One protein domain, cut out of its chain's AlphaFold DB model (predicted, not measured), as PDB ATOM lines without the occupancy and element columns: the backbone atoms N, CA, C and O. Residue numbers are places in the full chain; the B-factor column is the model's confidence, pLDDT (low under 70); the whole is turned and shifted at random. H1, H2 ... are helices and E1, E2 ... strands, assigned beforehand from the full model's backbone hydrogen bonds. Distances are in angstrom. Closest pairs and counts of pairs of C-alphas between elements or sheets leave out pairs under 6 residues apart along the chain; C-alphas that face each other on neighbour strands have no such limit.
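Overview. This is residues 2 to 100 of the 100 residues of the protein "uncharacterized protein LOC107933764" of Gossypium hirsutum (UniProt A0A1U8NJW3). Two long helices, H1 and H2, cross as an X, and a two-stranded hairpin, E1 and E2, lies off to one side, joined to H2 by a long loop with no named element. The first residues of H1, 2 to 9, stick out beyond the crossing, and so do residues 54 to 71, the last part of H2 and much of the loop. The printed part has 99 residues, with H1, H2, E1, E2 in that order, the sheet E1 - E2 antiparallel, and the class mixed, helices and strands. The whole is flat, spanning 54 by 44 by 24 A, and only just extended, close to loose, with a radius of gyration of the C-alphas of 19.1 A.

Arrangement. Begin with H1, residues 2 to 32, and H2, residues 38 to 58, which touch, residues 14 to 22 of the one with 41 to 49 of the other. Their closest C-alphas, of Thr 18 and Val 45, are 6.1 A apart. They run opposite ways at a steep tilt of 52 degrees. In both helices every O i to N i+4 pair is within hydrogen-bond range. Farther along, E1, residues 78 to 86, and E2, residues 91 to 99, form an antiparallel hairpin; look at N 82 and O 95, 3.0 A, and N 93 and O 84, 2.8 A. H1 is apart from both strands, and H2 is apart from E2.

Along the chain. Find C-alpha 2 at (154.296, 154.479, 164.774); from there H1 runs 43.8 A to C-alpha 32. H2 covers 30.5 A from C-alpha 38 to C-alpha 58. E1 and E2 each measure 26.7 A, and E2 ends at C-alpha 99, (198.734, 155.828, 156.543).

Size, cuts and confidence. The C-alphas of Gln 39 and Ser 75, the two farthest apart, are 54.3 A apart. The printed part has no cut. The link from H2 to E1, residues 59 to 77, is long; the other two are tight. The mean pLDDT of the printed part is 82.2; look for values under 70 at residues 2 to 8, 59 to 69, 71, 74 and 100.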
ATOM      1  N   ALA A   2     152.878 154.881 164.683       45.25
ATOM      2  CA  ALA A   2     154.296 154.479 164.774       45.25
ATOM      3  C   ALA A   2     154.551 153.099 165.433       45.25
ATOM      4  O   ALA A   2     155.582 152.475 165.201       45.25
ATOM      5  N   ALA A   3     153.618 152.597 166.250       45.72
ATOM      6  CA  ALA A   3     153.777 151.305 166.930       45.72
ATOM      7  C   ALA A   3     153.712 150.111 165.957       45.72
ATOM      8  O   ALA A   3     154.434 149.129 166.116       45.72
ATOM      9  N   SER A   4     152.895 150.220 164.907       46.94
ATOM     10  CA  SER A   4     152.761 149.203 163.862       46.94
ATOM     11  C   SER A   4     154.015 149.095 162.985       46.94
ATOM     12  O   SER A   4     154.425 147.989 162.650       46.94
ATOM     13  N   THR A   5     154.699 150.200 162.678       43.00
ATOM     14  CA  THR A   5     155.945 150.189 161.883       43.00
ATOM     15  C   THR A   5     157.164 149.687 162.668       43.00
ATOM     16  O   THR A   5     158.027 149.012 162.098       43.00
ATOM     17  N   LEU A   6     157.220 149.934 163.984       52.72
ATOM     18  CA  LEU A   6     158.223 149.349 164.892       52.72
ATOM     19  C   LEU A   6     158.089 147.819 165.011       52.72
ATOM     20  O   LEU A   6     159.094 147.113 165.072       52.72
ATOM     21  N   SER A   7     156.857 147.302 164.985       56.22
ATOM     22  CA  SER A   7     156.576 145.858 164.986       56.22
ATOM     23  C   SER A   7     157.029 145.178 163.686       56.22
ATOM     24  O   SER A   7     157.740 144.172 163.715       56.22
ATOM     25  N   VAL A   8     156.722 145.785 162.532       59.84
ATOM     26  CA  VAL A   8     157.104 145.257 161.206       59.84
ATOM     27  C   VAL A   8     158.627 145.210 161.024       59.84
ATOM     28  O   VAL A   8     159.167 144.233 160.507       59.84
ATOM     29  N   THR A   9     159.346 146.231 161.501       71.12
ATOM     30  CA  THR A   9     160.819 146.263 161.432       71.12
ATOM     31  C   THR A   9     161.484 145.259 162.377       71.12
ATOM     32  O   THR A   9     162.516 144.688 162.023       71.12
ATOM     33  N   GLY A  10     160.888 144.994 163.545       79.31
ATOM     34  CA  GLY A  10     161.346 143.953 164.469       79.31
ATOM     35  C   GLY A  10     161.199 142.542 163.894       79.31
ATOM     36  O   GLY A  10     162.156 141.768 163.921       79.31
ATOM     37  N   ALA A  11     160.038 142.232 163.310       83.75
ATOM     38  CA  ALA A  11     159.767 140.931 162.697       83.75
ATOM     39  C   ALA A  11     160.671 140.655 161.482       83.75
ATOM     40  O   ALA A  11     161.261 139.580 161.381       83.75
ATOM     41  N   LEU A  12     160.858 141.642 160.598       89.19
ATOM     42  CA  LEU A  12     161.757 141.510 159.447       89.19
ATOM     43  C   LEU A  12     163.206 141.251 159.880       89.19
ATOM     44  O   LEU A  12     163.888 140.397 159.312       89.19
ATOM     45  N   ARG A  13     163.675 141.960 160.914       87.00
ATOM     46  CA  ARG A  13     165.010 141.744 161.479       87.00
ATOM     47  C   ARG A  13     165.163 140.324 162.013       87.00
ATOM     48  O   ARG A  13     166.182 139.701 161.738       87.00
ATOM     49  N   ALA A  14     164.158 139.807 162.721       88.94
ATOM     50  CA  ALA A  14     164.181 138.437 163.217       88.94
ATOM     51  C   ALA A  14     164.304 137.423 162.072       88.94
ATOM     52  O   ALA A  14     165.186 136.572 162.115       88.94
ATOM     53  N   VAL A  15     163.509 137.571 161.008       92.31
ATOM     54  CA  VAL A  15     163.572 136.689 159.829       92.31
ATOM     55  C   VAL A  15     164.959 136.715 159.178       92.31
ATOM     56  O   VAL A  15     165.540 135.658 158.933       92.31
ATOM     57  N   ILE A  16     165.523 137.906 158.945       93.12
ATOM     58  CA  ILE A  16     166.855 138.061 158.338       93.12
ATOM     59  C   ILE A  16     167.941 137.440 159.226       93.12
ATOM     60  O   ILE A  16     168.790 136.699 158.729       93.12
ATOM     61  N   CYS A  17     167.915 137.706 160.534       92.56
ATOM     62  CA  CYS A  17     168.875 137.140 161.480       92.56
ATOM     63  C   CYS A  17     168.779 135.610 161.533       92.56
ATOM     64  O   CYS A  17     169.812 134.944 161.489       92.56
ATOM     65  N   THR A  18     167.569 135.047 161.557       94.44
ATOM     66  CA  THR A  18     167.358 133.593 161.528       94.44
ATOM     67  C   THR A  18     167.912 132.969 160.251       94.44
ATOM     68  O   THR A  18     168.668 132.003 160.325       94.44
ATOM     69  N   LEU A  19     167.607 133.539 159.079       95.88
ATOM     70  CA  LEU A  19     168.139 133.071 157.791       95.88
ATOM     71  C   LEU A  19     169.670 133.084 157.769       95.88
ATOM     72  O   LEU A  19     170.300 132.106 157.360       95.88
ATOM     73  N   TRP A  20     170.273 134.173 158.250       95.00
ATOM     74  CA  TRP A  20     171.723 134.301 158.335       95.00
ATOM     75  C   TRP A  20     172.345 133.253 159.271       95.00
ATOM     76  O   TRP A  20     173.337 132.618 158.910       95.00
ATOM     77  N   TYR A  21     171.741 133.003 160.437       94.44
ATOM     78  CA  TYR A  21     172.223 131.987 161.375       94.44
ATOM     79  C   TYR A  21     172.046 130.556 160.868       94.44
ATOM     80  O   TYR A  21     172.931 129.729 161.095       94.44
ATOM     81  N   ILE A  22     170.966 130.253 160.146       94.25
ATOM     82  CA  ILE A  22     170.786 128.951 159.486       94.25
ATOM     83  C   ILE A  22     171.890 128.738 158.447       94.25
ATOM     84  O   ILE A  22     172.545 127.694 158.442       94.25
ATOM     85  N   TRP A  23     172.152 129.742 157.604       96.00
ATOM     86  CA  TRP A  23     173.226 129.680 156.612       96.00
ATOM     87  C   TRP A  23     174.606 129.503 157.265       96.00
ATOM     88  O   TRP A  23     175.379 128.637 156.855       96.00
ATOM     89  N   SER A  24     174.896 130.263 158.324       93.31
ATOM     90  CA  SER A  24     176.142 130.153 159.094       93.31
ATOM     91  C   SER A  24     176.297 128.772 159.739       93.31
ATOM     92  O   SER A  24     177.348 128.143 159.632       93.31
ATOM     93  N   THR A  25     175.226 128.245 160.334       93.75
ATOM     94  CA  THR A  25     175.201 126.906 160.934       93.75
ATOM     95  C   THR A  25     175.474 125.825 159.895       93.75
ATOM     96  O   THR A  25     176.308 124.953 160.124       93.75
ATOM     97  N   ARG A  26     174.840 125.913 158.719       94.25
ATOM     98  CA  ARG A  26     175.110 125.009 157.596       94.25
ATOM     99  C   ARG A  26     176.582 125.061 157.182       94.25
ATOM    100  O   ARG A  26     177.186 124.021 156.943       94.25
ATOM    101  N   ASN A  27     177.178 126.250 157.119       94.75
ATOM    102  CA  ASN A  27     178.592 126.383 156.770       94.75
ATOM    103  C   ASN A  27     179.504 125.767 157.840       94.75
ATOM    104  O   ASN A  27     180.443 125.058 157.493       94.75
ATOM    105  N   ARG A  28     179.211 125.961 159.130       92.31
ATOM    106  CA  ARG A  28     179.960 125.315 160.226       92.31
ATOM    107  C   ARG A  28     179.803 123.797 160.221       92.31
ATOM    108  O   ARG A  28     180.747 123.088 160.553       92.31
ATOM    109  N   LEU A  29     178.650 123.282 159.802       92.75
ATOM    110  CA  LEU A  29     178.473 121.847 159.600       92.75
ATOM    111  C   LEU A  29     179.396 121.323 158.493       92.75
ATOM    112  O   LEU A  29     180.065 120.313 158.688       92.75
ATOM    113  N   ILE A  30     179.464 122.017 157.355       93.06
ATOM    114  CA  ILE A  30     180.274 121.601 156.200       93.06
ATOM    115  C   ILE A  30     181.777 121.725 156.491       93.06
ATOM    116  O   ILE A  30     182.534 120.799 156.209       93.06
ATOM    117  N   HIS A  31     182.212 122.853 157.055       92.94
ATOM    118  CA  HIS A  31     183.634 123.172 157.216       92.94
ATOM    119  C   HIS A  31     184.215 122.704 158.554       92.94
ATOM    120  O   HIS A  31     185.325 122.179 158.582       92.94
ATOM    121  N   ASP A  32     183.454 122.825 159.643       93.75
ATOM    122  CA  ASP A  32     183.941 122.526 160.996       93.75
ATOM    123  C   ASP A  32     183.415 121.181 161.529       93.75
ATOM    124  O   ASP A  32     183.752 120.799 162.652       93.75
ATOM    125  N   ARG A  33     182.544 120.483 160.776       91.88
ATOM    126  CA  ARG A  33     181.792 119.286 161.218       91.88
ATOM    127  C   ARG A  33     181.010 119.501 162.517       91.88
ATOM    128  O   ARG A  33     180.751 118.557 163.263       91.88
ATOM    129  N   ARG A  34     180.630 120.749 162.808       90.12
ATOM    130  CA  ARG A  34     179.885 121.106 164.019       90.12
ATOM    131  C   ARG A  34     178.390 121.118 163.749       90.12
ATOM    132  O   ARG A  34     177.919 121.837 162.874       90.12
ATOM    133  N   ILE A  35     177.651 120.367 164.558       90.81
ATOM    134  CA  ILE A  35     176.188 120.368 164.566       90.81
ATOM    135  C   ILE A  35     175.719 121.375 165.618       90.81
ATOM    136  O   ILE A  35     176.233 121.396 166.734       90.81
ATOM    137  N   ILE A  36     174.750 122.209 165.250       91.81
ATOM    138  CA  ILE A  36     174.044 123.119 166.158       91.81
ATOM    139  C   ILE A  36     172.567 122.756 166.060       91.81
ATOM    140  O   ILE A  36     172.051 122.605 164.949       91.81
ATOM    141  N   LEU A  37     171.896 122.574 167.196       92.69
ATOM    142  CA  LEU A  37     170.494 122.169 167.208       92.69
ATOM    143  C   LEU A  37     169.594 123.353 166.852       92.69
ATOM    144  O   LEU A  37     169.895 124.502 167.172       92.69
ATOM    145  N   SER A  38     168.440 123.078 166.246       87.75
ATOM    146  CA  SER A  38     167.479 124.122 165.867       87.75
ATOM    147  C   SER A  38     167.031 124.976 167.059       87.75
ATOM    148  O   SER A  38     166.886 126.187 166.924       87.75
ATOM    149  N   GLN A  39     166.870 124.369 168.240       91.25
ATOM    150  CA  GLN A  39     166.550 125.088 169.480       91.25
ATOM    151  C   GLN A  39     167.658 126.067 169.897       91.25
ATOM    152  O   GLN A  39     167.367 127.181 170.332       91.25
ATOM    153  N   ASP A  40     168.923 125.695 169.685       92.94
ATOM    154  CA  ASP A  40     170.063 126.557 169.987       92.94
ATOM    155  C   ASP A  40     170.100 127.736 169.013       92.94
ATOM    156  O   ASP A  40     170.368 128.860 169.422       92.94
ATOM    157  N   ILE A  41     169.766 127.510 167.735       91.75
ATOM    158  CA  ILE A  41     169.652 128.583 166.736       91.75
ATOM    159  C   ILE A  41     168.605 129.614 167.173       91.75
ATOM    160  O   ILE A  41     168.884 130.810 167.108       91.75
ATOM    161  N   ILE A  42     167.434 129.175 167.648       91.69
ATOM    162  CA  ILE A  42     166.384 130.077 168.149       91.69
ATOM    163  C   ILE A  42     166.927 130.919 169.308       91.69
ATOM    164  O   ILE A  42     166.869 132.147 169.255       91.69
ATOM    165  N   HIS A  43     167.530 130.272 170.310       93.69
ATOM    166  CA  HIS A  43     168.085 130.966 171.471       93.69
ATOM    167  C   HIS A  43     169.180 131.972 171.084       93.69
ATOM    168  O   HIS A  43     169.205 133.101 171.575       93.69
ATOM    169  N   ILE A  44     170.068 131.585 170.164       92.69
ATOM    170  CA  ILE A  44     171.145 132.439 169.658       92.69
ATOM    171  C   ILE A  44     170.577 133.660 168.928       92.69
ATOM    172  O   ILE A  44     171.040 134.776 169.157       92.69
ATOM    173  N   VAL A  45     169.564 133.479 168.076       93.12
ATOM    174  CA  VAL A  45     168.926 134.586 167.352       93.12
ATOM    175  C   VAL A  45     168.250 135.557 168.321       93.12
ATOM    176  O   VAL A  45     168.425 136.770 168.194       93.12
ATOM    177  N   GLU A  46     167.518 135.055 169.317       92.75
ATOM    178  CA  GLU A  46     166.875 135.893 170.335       92.75
ATOM    179  C   GLU A  46     167.895 136.687 171.160       92.75
ATOM    180  O   GLU A  46     167.720 137.893 171.380       92.75
ATOM    181  N   ALA A  47     168.975 136.031 171.594       92.31
ATOM    182  CA  ALA A  47     170.069 136.669 172.316       92.31
ATOM    183  C   ALA A  47     170.738 137.756 171.462       92.31
ATOM    184  O   ALA A  47     170.914 138.882 171.931       92.31
ATOM    185  N   TYR A  48     171.015 137.460 170.190       91.12
ATOM    186  CA  TYR A  48     171.613 138.401 169.247       91.12
ATOM    187  C   TYR A  48     170.726 139.631 169.015       91.12
ATOM    188  O   TYR A  48     171.191 140.768 169.096       91.12
ATOM    189  N   ILE A  49     169.421 139.444 168.793       90.88
ATOM    190  CA  ILE A  49     168.477 140.560 168.625       90.88
ATOM    191  C   ILE A  49     168.434 141.429 169.888       90.88
ATOM    192  O   ILE A  49     168.419 142.661 169.796       90.88
ATOM    193  N   ARG A  50     168.426 140.807 171.074       89.31
ATOM    194  CA  ARG A  50     168.458 141.519 172.357       89.31
ATOM    195  C   ARG A  50     169.729 142.351 172.501       89.31
ATOM    196  O   ARG A  50     169.642 143.509 172.909       89.31
ATOM    197  N   GLU A  51     170.877 141.790 172.138       89.25
ATOM    198  CA  GLU A  51     172.166 142.477 172.166       89.25
ATOM    199  C   GLU A  51     172.187 143.669 171.207       89.25
ATOM    200  O   GLU A  51     172.468 144.785 171.639       89.25
ATOM    201  N   VAL A  52     171.781 143.479 169.948       85.69
ATOM    202  CA  VAL A  52     171.695 144.554 168.944       85.69
ATOM    203  C   VAL A  52     170.805 145.697 169.436       85.69
ATOM    204  O   VAL A  52     171.186 146.867 169.365       85.69
ATOM    205  N   ASN A  53     169.635 145.373 169.992       85.12
ATOM    206  CA  ASN A  53     168.730 146.371 170.558       85.12
ATOM    207  C   ASN A  53     169.345 147.081 171.778       85.12
ATOM    208  O   ASN A  53     169.144 148.283 171.959       85.12
ATOM    209  N   GLY A  54     170.089 146.358 172.618       84.44
ATOM    210  CA  GLY A  54     170.799 146.913 173.770       84.44
ATOM    211  C   GLY A  54     171.930 147.859 173.368       84.44
ATOM    212  O   GLY A  54     172.034 148.956 173.912       84.44
ATOM    213  N   VAL A  55     172.737 147.475 172.378       79.62
ATOM    214  CA  VAL A  55     173.812 148.303 171.816       79.62
ATOM    215  C   VAL A  55     173.233 149.565 171.186       79.62
ATOM    216  O   VAL A  55     173.699 150.663 171.483       79.62
ATOM    217  N   GLN A  56     172.159 149.446 170.401       73.88
ATOM    218  CA  GLN A  56     171.513 150.599 169.771       73.88
ATOM    219  C   GLN A  56     171.032 151.644 170.795       73.88
ATOM    220  O   GLN A  56     171.057 152.834 170.499       73.88
ATOM    221  N   ARG A  57     170.628 151.221 172.002       75.94
ATOM    222  CA  ARG A  57     170.235 152.130 173.095       75.94
ATOM    223  C   ARG A  57     171.420 152.803 173.792       75.94
ATOM    224  O   ARG A  57     171.243 153.877 174.353       75.94
ATOM    225  N   LYS A  58     172.594 152.164 173.800       76.12
ATOM    226  CA  LYS A  58     173.810 152.660 174.471       76.12
ATOM    227  C   LYS A  58     174.677 153.548 173.576       76.12
ATOM    228  O   LYS A  58     175.493 154.305 174.092       76.12
ATOM    229  N   LEU A  59     174.533 153.445 172.255       68.25
ATOM    230  CA  LEU A  59     175.294 154.266 171.319       68.25
ATOM    231  C   LEU A  59     174.814 155.729 171.347       68.25
ATOM    232  O   LEU A  59     173.604 155.973 171.374       68.25
ATOM    233  N   PRO A  60     175.729 156.717 171.293       64.25
ATOM    234  CA  PRO A  60     175.359 158.123 171.178       64.25
ATOM    235  C   PRO A  60     174.452 158.362 169.965       64.25
ATOM    236  O   PRO A  60     174.714 157.867 168.869       64.25
ATOM    237  N   VAL A  61     173.404 159.177 170.139       61.22
ATOM    238  CA  VAL A  61     172.439 159.527 169.074       61.22
ATOM    239  C   VAL A  61     173.135 160.137 167.847       61.22
ATOM    240  O   VAL A  61     172.697 159.935 166.711       61.22
ATOM    241  N   LYS A  62     174.272 160.820 168.052       57.12
ATOM    242  CA  LYS A  62     175.209 161.153 166.976       57.12
ATOM    243  C   LYS A  62     175.899 159.874 166.518       57.12
ATOM    244  O   LYS A  62     176.970 159.521 167.004       57.12
ATOM    245  N   ARG A  63     175.282 159.206 165.541       57.25
ATOM    246  CA  ARG A  63     175.963 158.215 164.706       57.25
ATOM    247  C   ARG A  63     177.307 158.808 164.301       57.25
ATOM    248  O   ARG A  63     177.345 159.948 163.828       57.25
ATOM    249  N   VAL A  64     178.380 158.035 164.474       58.72
ATOM    250  CA  VAL A  64     179.630 158.274 163.751       58.72
ATOM    251  C   VAL A  64     179.207 158.533 162.317       58.72
ATOM    252  O   VAL A  64     178.505 157.714 161.718       58.72
ATOM    253  N   LYS A  65     179.480 159.750 161.848       57.19
ATOM    254  CA  LYS A  65     179.131 160.209 160.511       57.19
ATOM    255  C   LYS A  65     179.505 159.062 159.573       57.19
ATOM    256  O   LYS A  65     180.656 158.630 159.586       57.19
ATOM    257  N   CYS A  66     178.535 158.517 158.841       56.41
ATOM    258  CA  CYS A  66     178.814 157.530 157.805       56.41
ATOM    259  C   CYS A  66     179.487 158.299 156.661       56.41
ATOM    260  O   CYS A  66     178.872 158.590 155.637       56.41
ATOM    261  N   GLU A  67     180.706 158.785 156.898       63.16
ATOM    262  CA  GLU A  67     181.527 159.354 155.852       63.16
ATOM    263  C   GLU A  67     181.856 158.189 154.931       63.16
ATOM    264  O   GLU A  67     182.483 157.206 155.333       63.16
ATOM    265  N   ARG A  68     181.362 158.278 153.690       64.62
ATOM    266  CA  ARG A  68     181.845 157.414 152.618       64.62
ATOM    267  C   ARG A  68     183.363 157.469 152.646       64.62
ATOM    268  O   ARG A  68     183.942 158.547 152.791       64.62
ATOM    269  N   TRP A  69     183.980 156.302 152.514       66.25
ATOM    270  CA  TRP A  69     185.425 156.191 152.442       66.25
ATOM    271  C   TRP A  69     185.917 157.122 151.329       66.25
ATOM    272  O   TRP A  69     185.594 156.923 150.160       66.25
ATOM    273  N   ARG A  70     186.633 158.178 151.710       70.06
ATOM    274  CA  ARG A  70     187.278 159.116 150.793       70.06
ATOM    275  C   ARG A  70     188.781 158.983 150.945       70.06
ATOM    276  O   ARG A  70     189.272 158.699 152.042       70.06
ATOM    277  N   LEU A  71     189.488 159.171 149.838       69.69
ATOM    278  CA  LEU A  71     190.927 159.367 149.879       69.69
ATOM    279  C   LEU A  71     191.198 160.631 150.709       69.69
ATOM    280  O   LEU A  71     190.491 161.628 150.553       69.69
ATOM    281  N   LEU A  72     192.142 160.552 151.644       70.12
ATOM    282  CA  LEU A  72     192.554 161.715 152.426       70.12
ATOM    283  C   LEU A  72     193.406 162.626 151.543       70.12
ATOM    284  O   LEU A  72     194.158 162.146 150.697       70.12
ATOM    285  N   GLU A  73     193.256 163.936 151.720       74.19
ATOM    286  CA  GLU A  73     194.174 164.909 151.126       74.19
ATOM    287  C   GLU A  73     195.566 164.725 151.751       74.19
ATOM    288  O   GLU A  73     195.669 164.340 152.915       74.19
ATOM    289  N   ALA A  74     196.630 165.012 150.991       67.88
ATOM    290  CA  ALA A  74     198.029 164.710 151.336       67.88
ATOM    291  C   ALA A  74     198.541 165.324 152.663       67.88
ATOM    292  O   ALA A  74     199.669 165.066 153.072       67.88
ATOM    293  N   SER A  75     197.737 166.155 153.327       77.12
ATOM    294  CA  SER A  75     198.025 166.794 154.612       77.12
ATOM    295  C   SER A  75     197.451 166.057 155.832       77.12
ATOM    296  O   SER A  75     197.691 166.497 156.957       77.12
ATOM    297  N   PHE A  76     196.704 164.956 155.658       74.75
ATOM    298  CA  PHE A  76     196.038 164.256 156.764       74.75
ATOM    299  C   PHE A  76     196.552 162.829 156.989       74.75
ATOM    300  O   PHE A  76     196.432 161.964 156.127       74.75
ATOM    301  N   LEU A  77     196.992 162.544 158.219       80.25
ATOM    302  CA  LEU A  77     197.337 161.195 158.674       80.25
ATOM    303  C   LEU A  77     196.068 160.363 158.930       80.25
ATOM    304  O   LEU A  77     195.269 160.684 159.815       80.25
ATOM    305  N   LYS A  78     195.894 159.248 158.211       81.06
ATOM    306  CA  LYS A  78     194.846 158.263 158.516       81.06
ATOM    307  C   LYS A  78     195.291 157.364 159.653       81.06
ATOM    308  O   LYS A  78     196.265 156.638 159.495       81.06
ATOM    309  N   VAL A  79     194.521 157.301 160.735       85.25
ATOM    310  CA  VAL A  79     194.701 156.297 161.792       85.25
ATOM    311  C   VAL A  79     193.504 155.351 161.766       85.25
ATOM    312  O   VAL A  79     192.377 155.771 162.018       85.25
ATOM    313  N   ASN A  80     193.729 154.085 161.421       86.50
ATOM    314  CA  ASN A  80     192.720 153.032 161.550       86.50
ATOM    315  C   ASN A  80     193.004 152.265 162.841       86.50
ATOM    316  O   ASN A  80     194.159 151.943 163.109       86.50
ATOM    317  N   PHE A  81     191.964 151.980 163.616       90.06
ATOM    318  CA  PHE A  81     192.038 151.200 164.846       90.06
ATOM    319  C   PHE A  81     191.110 149.999 164.704       90.06
ATOM    320  O   PHE A  81     189.939 150.183 164.366       90.06
ATOM    321  N   ASP A  82     191.625 148.804 164.968       91.69
ATOM    322  CA  ASP A  82     190.825 147.588 165.054       91.69
ATOM    323  C   ASP A  82     191.103 146.856 166.367       91.69
ATOM    324  O   ASP A  82     192.195 146.943 166.940       91.69
ATOM    325  N   ALA A  83     190.096 146.146 166.864       91.88
ATOM    326  CA  ALA A  83     190.214 145.359 168.079       91.88
ATOM    327  C   ALA A  83     189.473 144.032 167.935       91.88
ATOM    328  O   ALA A  83     188.312 143.982 167.532       91.88
ATOM    329  N   ALA A  84     190.136 142.956 168.347       92.06
ATOM    330  CA  ALA A  84     189.590 141.609 168.335       92.06
ATOM    331  C   ALA A  84     189.664 140.989 169.734       92.06
ATOM    332  O   ALA A  84     190.630 141.187 170.471       92.06
ATOM    333  N   PHE A  85     188.659 140.191 170.096       90.94
ATOM    334  CA  PHE A  85     188.636 139.437 171.349       90.94
ATOM    335  C   PHE A  85     188.358 137.958 171.086       90.94
ATOM    336  O   PHE A  85     187.377 137.596 170.437       90.94
ATOM    337  N   LYS A  86     189.214 137.087 171.622       94.19
ATOM    338  CA  LYS A  86     189.070 135.634 171.557       94.19
ATOM    339  C   LYS A  86     188.581 135.112 172.906       94.19
ATOM    340  O   LYS A  86     189.364 134.973 173.845       94.19
ATOM    341  N   GLY A  87     187.290 134.782 172.975       86.44
ATOM    342  CA  GLY A  87     186.612 134.382 174.215       86.44
ATOM    343  C   GLY A  87     187.218 133.166 174.923       86.44
ATOM    344  O   GLY A  87     187.409 133.213 176.134       86.44
ATOM    345  N   ASN A  88     187.588 132.118 174.178       86.69
ATOM    346  CA  ASN A  88     188.145 130.890 174.767       86.69
ATOM    347  C   ASN A  88     189.477 131.121 175.492       86.69
ATOM    348  O   ASN A  88     189.710 130.532 176.541       86.69
ATOM    349  N   ASP A  89     190.320 132.004 174.958       93.88
ATOM    350  CA  ASP A  89     191.658 132.254 175.503       93.88
ATOM    351  C   ASP A  89     191.671 133.481 176.426       93.88
ATOM    352  O   ASP A  89     192.712 133.817 176.988       93.88
ATOM    353  N   ARG A  90     190.533 134.182 176.547       88.88
ATOM    354  CA  ARG A  90     190.406 135.497 177.196       88.88
ATOM    355  C   ARG A  90     191.460 136.500 176.711       88.88
ATOM    356  O   ARG A  90     191.954 137.314 177.486       88.88
ATOM    357  N   ARG A  91     191.816 136.438 175.425       95.44
ATOM    358  CA  ARG A  91     192.828 137.314 174.823       95.44
ATOM    359  C   ARG A  91     192.171 138.412 174.009       95.44
ATOM    360  O   ARG A  91     191.295 138.136 173.193       95.44
ATOM    361  N   SER A  92     192.644 139.635 174.196       92.12
ATOM    362  CA  SER A  92     192.346 140.777 173.335       92.12
ATOM    363  C   SER A  92     193.565 141.118 172.486       92.12
ATOM    364  O   SER A  92     194.693 141.067 172.973       92.12
ATOM    365  N   CYS A  93     193.327 141.492 171.236       94.56
ATOM    366  CA  CYS A  93     194.311 142.105 170.358       94.56
ATOM    367  C   CYS A  93     193.790 143.473 169.926       94.56
ATOM    368  O   CYS A  93     192.583 143.664 169.750       94.56
ATOM    369  N   THR A  94     194.698 144.422 169.763       93.19
ATOM    370  CA  THR A  94     194.395 145.755 169.265       93.19
ATOM    371  C   THR A  94     195.483 146.144 168.288       93.19
ATOM    372  O   THR A  94     196.663 145.994 168.599       93.19
ATOM    373  N   GLU A  95     195.087 146.633 167.119       92.88
ATOM    374  CA  GLU A  95     196.013 147.027 166.068       92.88
ATOM    375  C   GLU A  95     195.699 148.438 165.581       92.88
ATOM    376  O   GLU A  95     194.540 148.848 165.464       92.88
ATOM    377  N   ILE A  96     196.765 149.193 165.317       92.69
ATOM    378  CA  ILE A  96     196.695 150.557 164.810       92.69
ATOM    379  C   ILE A  96     197.468 150.609 163.501       92.69
ATOM    380  O   ILE A  96     198.656 150.302 163.464       92.69
ATOM    381  N   VAL A  97     196.800 151.042 162.433       89.06
ATOM    382  CA  VAL A  97     197.412 151.225 161.115       89.06
ATOM    383  C   VAL A  97     197.363 152.695 160.736       89.06
ATOM    384  O   VAL A  97     196.292 153.240 160.444       89.06
ATOM    385  N   THR A  98     198.538 153.314 160.693       85.56
ATOM    386  CA  THR A  98     198.736 154.690 160.235       85.56
ATOM    387  C   THR A  98     199.068 154.722 158.743       85.56
ATOM    388  O   THR A  98     199.913 153.950 158.289       85.56
ATOM    389  N   ARG A  99     198.423 155.597 157.965       79.00
ATOM    390  CA  ARG A  99     198.734 155.828 156.543       79.00
ATOM    391  C   ARG A  99     198.866 157.326 156.278       79.00
ATOM    392  O   ARG A  99     198.002 158.077 156.733       79.00
ATOM    393  N   ASN A 100     199.924 157.710 155.566       65.81
ATOM    394  CA  ASN A 100     200.101 159.055 155.011       65.81
ATOM    395  C   ASN A 100     199.253 159.248 153.753       65.81
ATOM    396  O   ASN A 100     198.924 158.221 153.108       65.81
TER     397      ASN A 100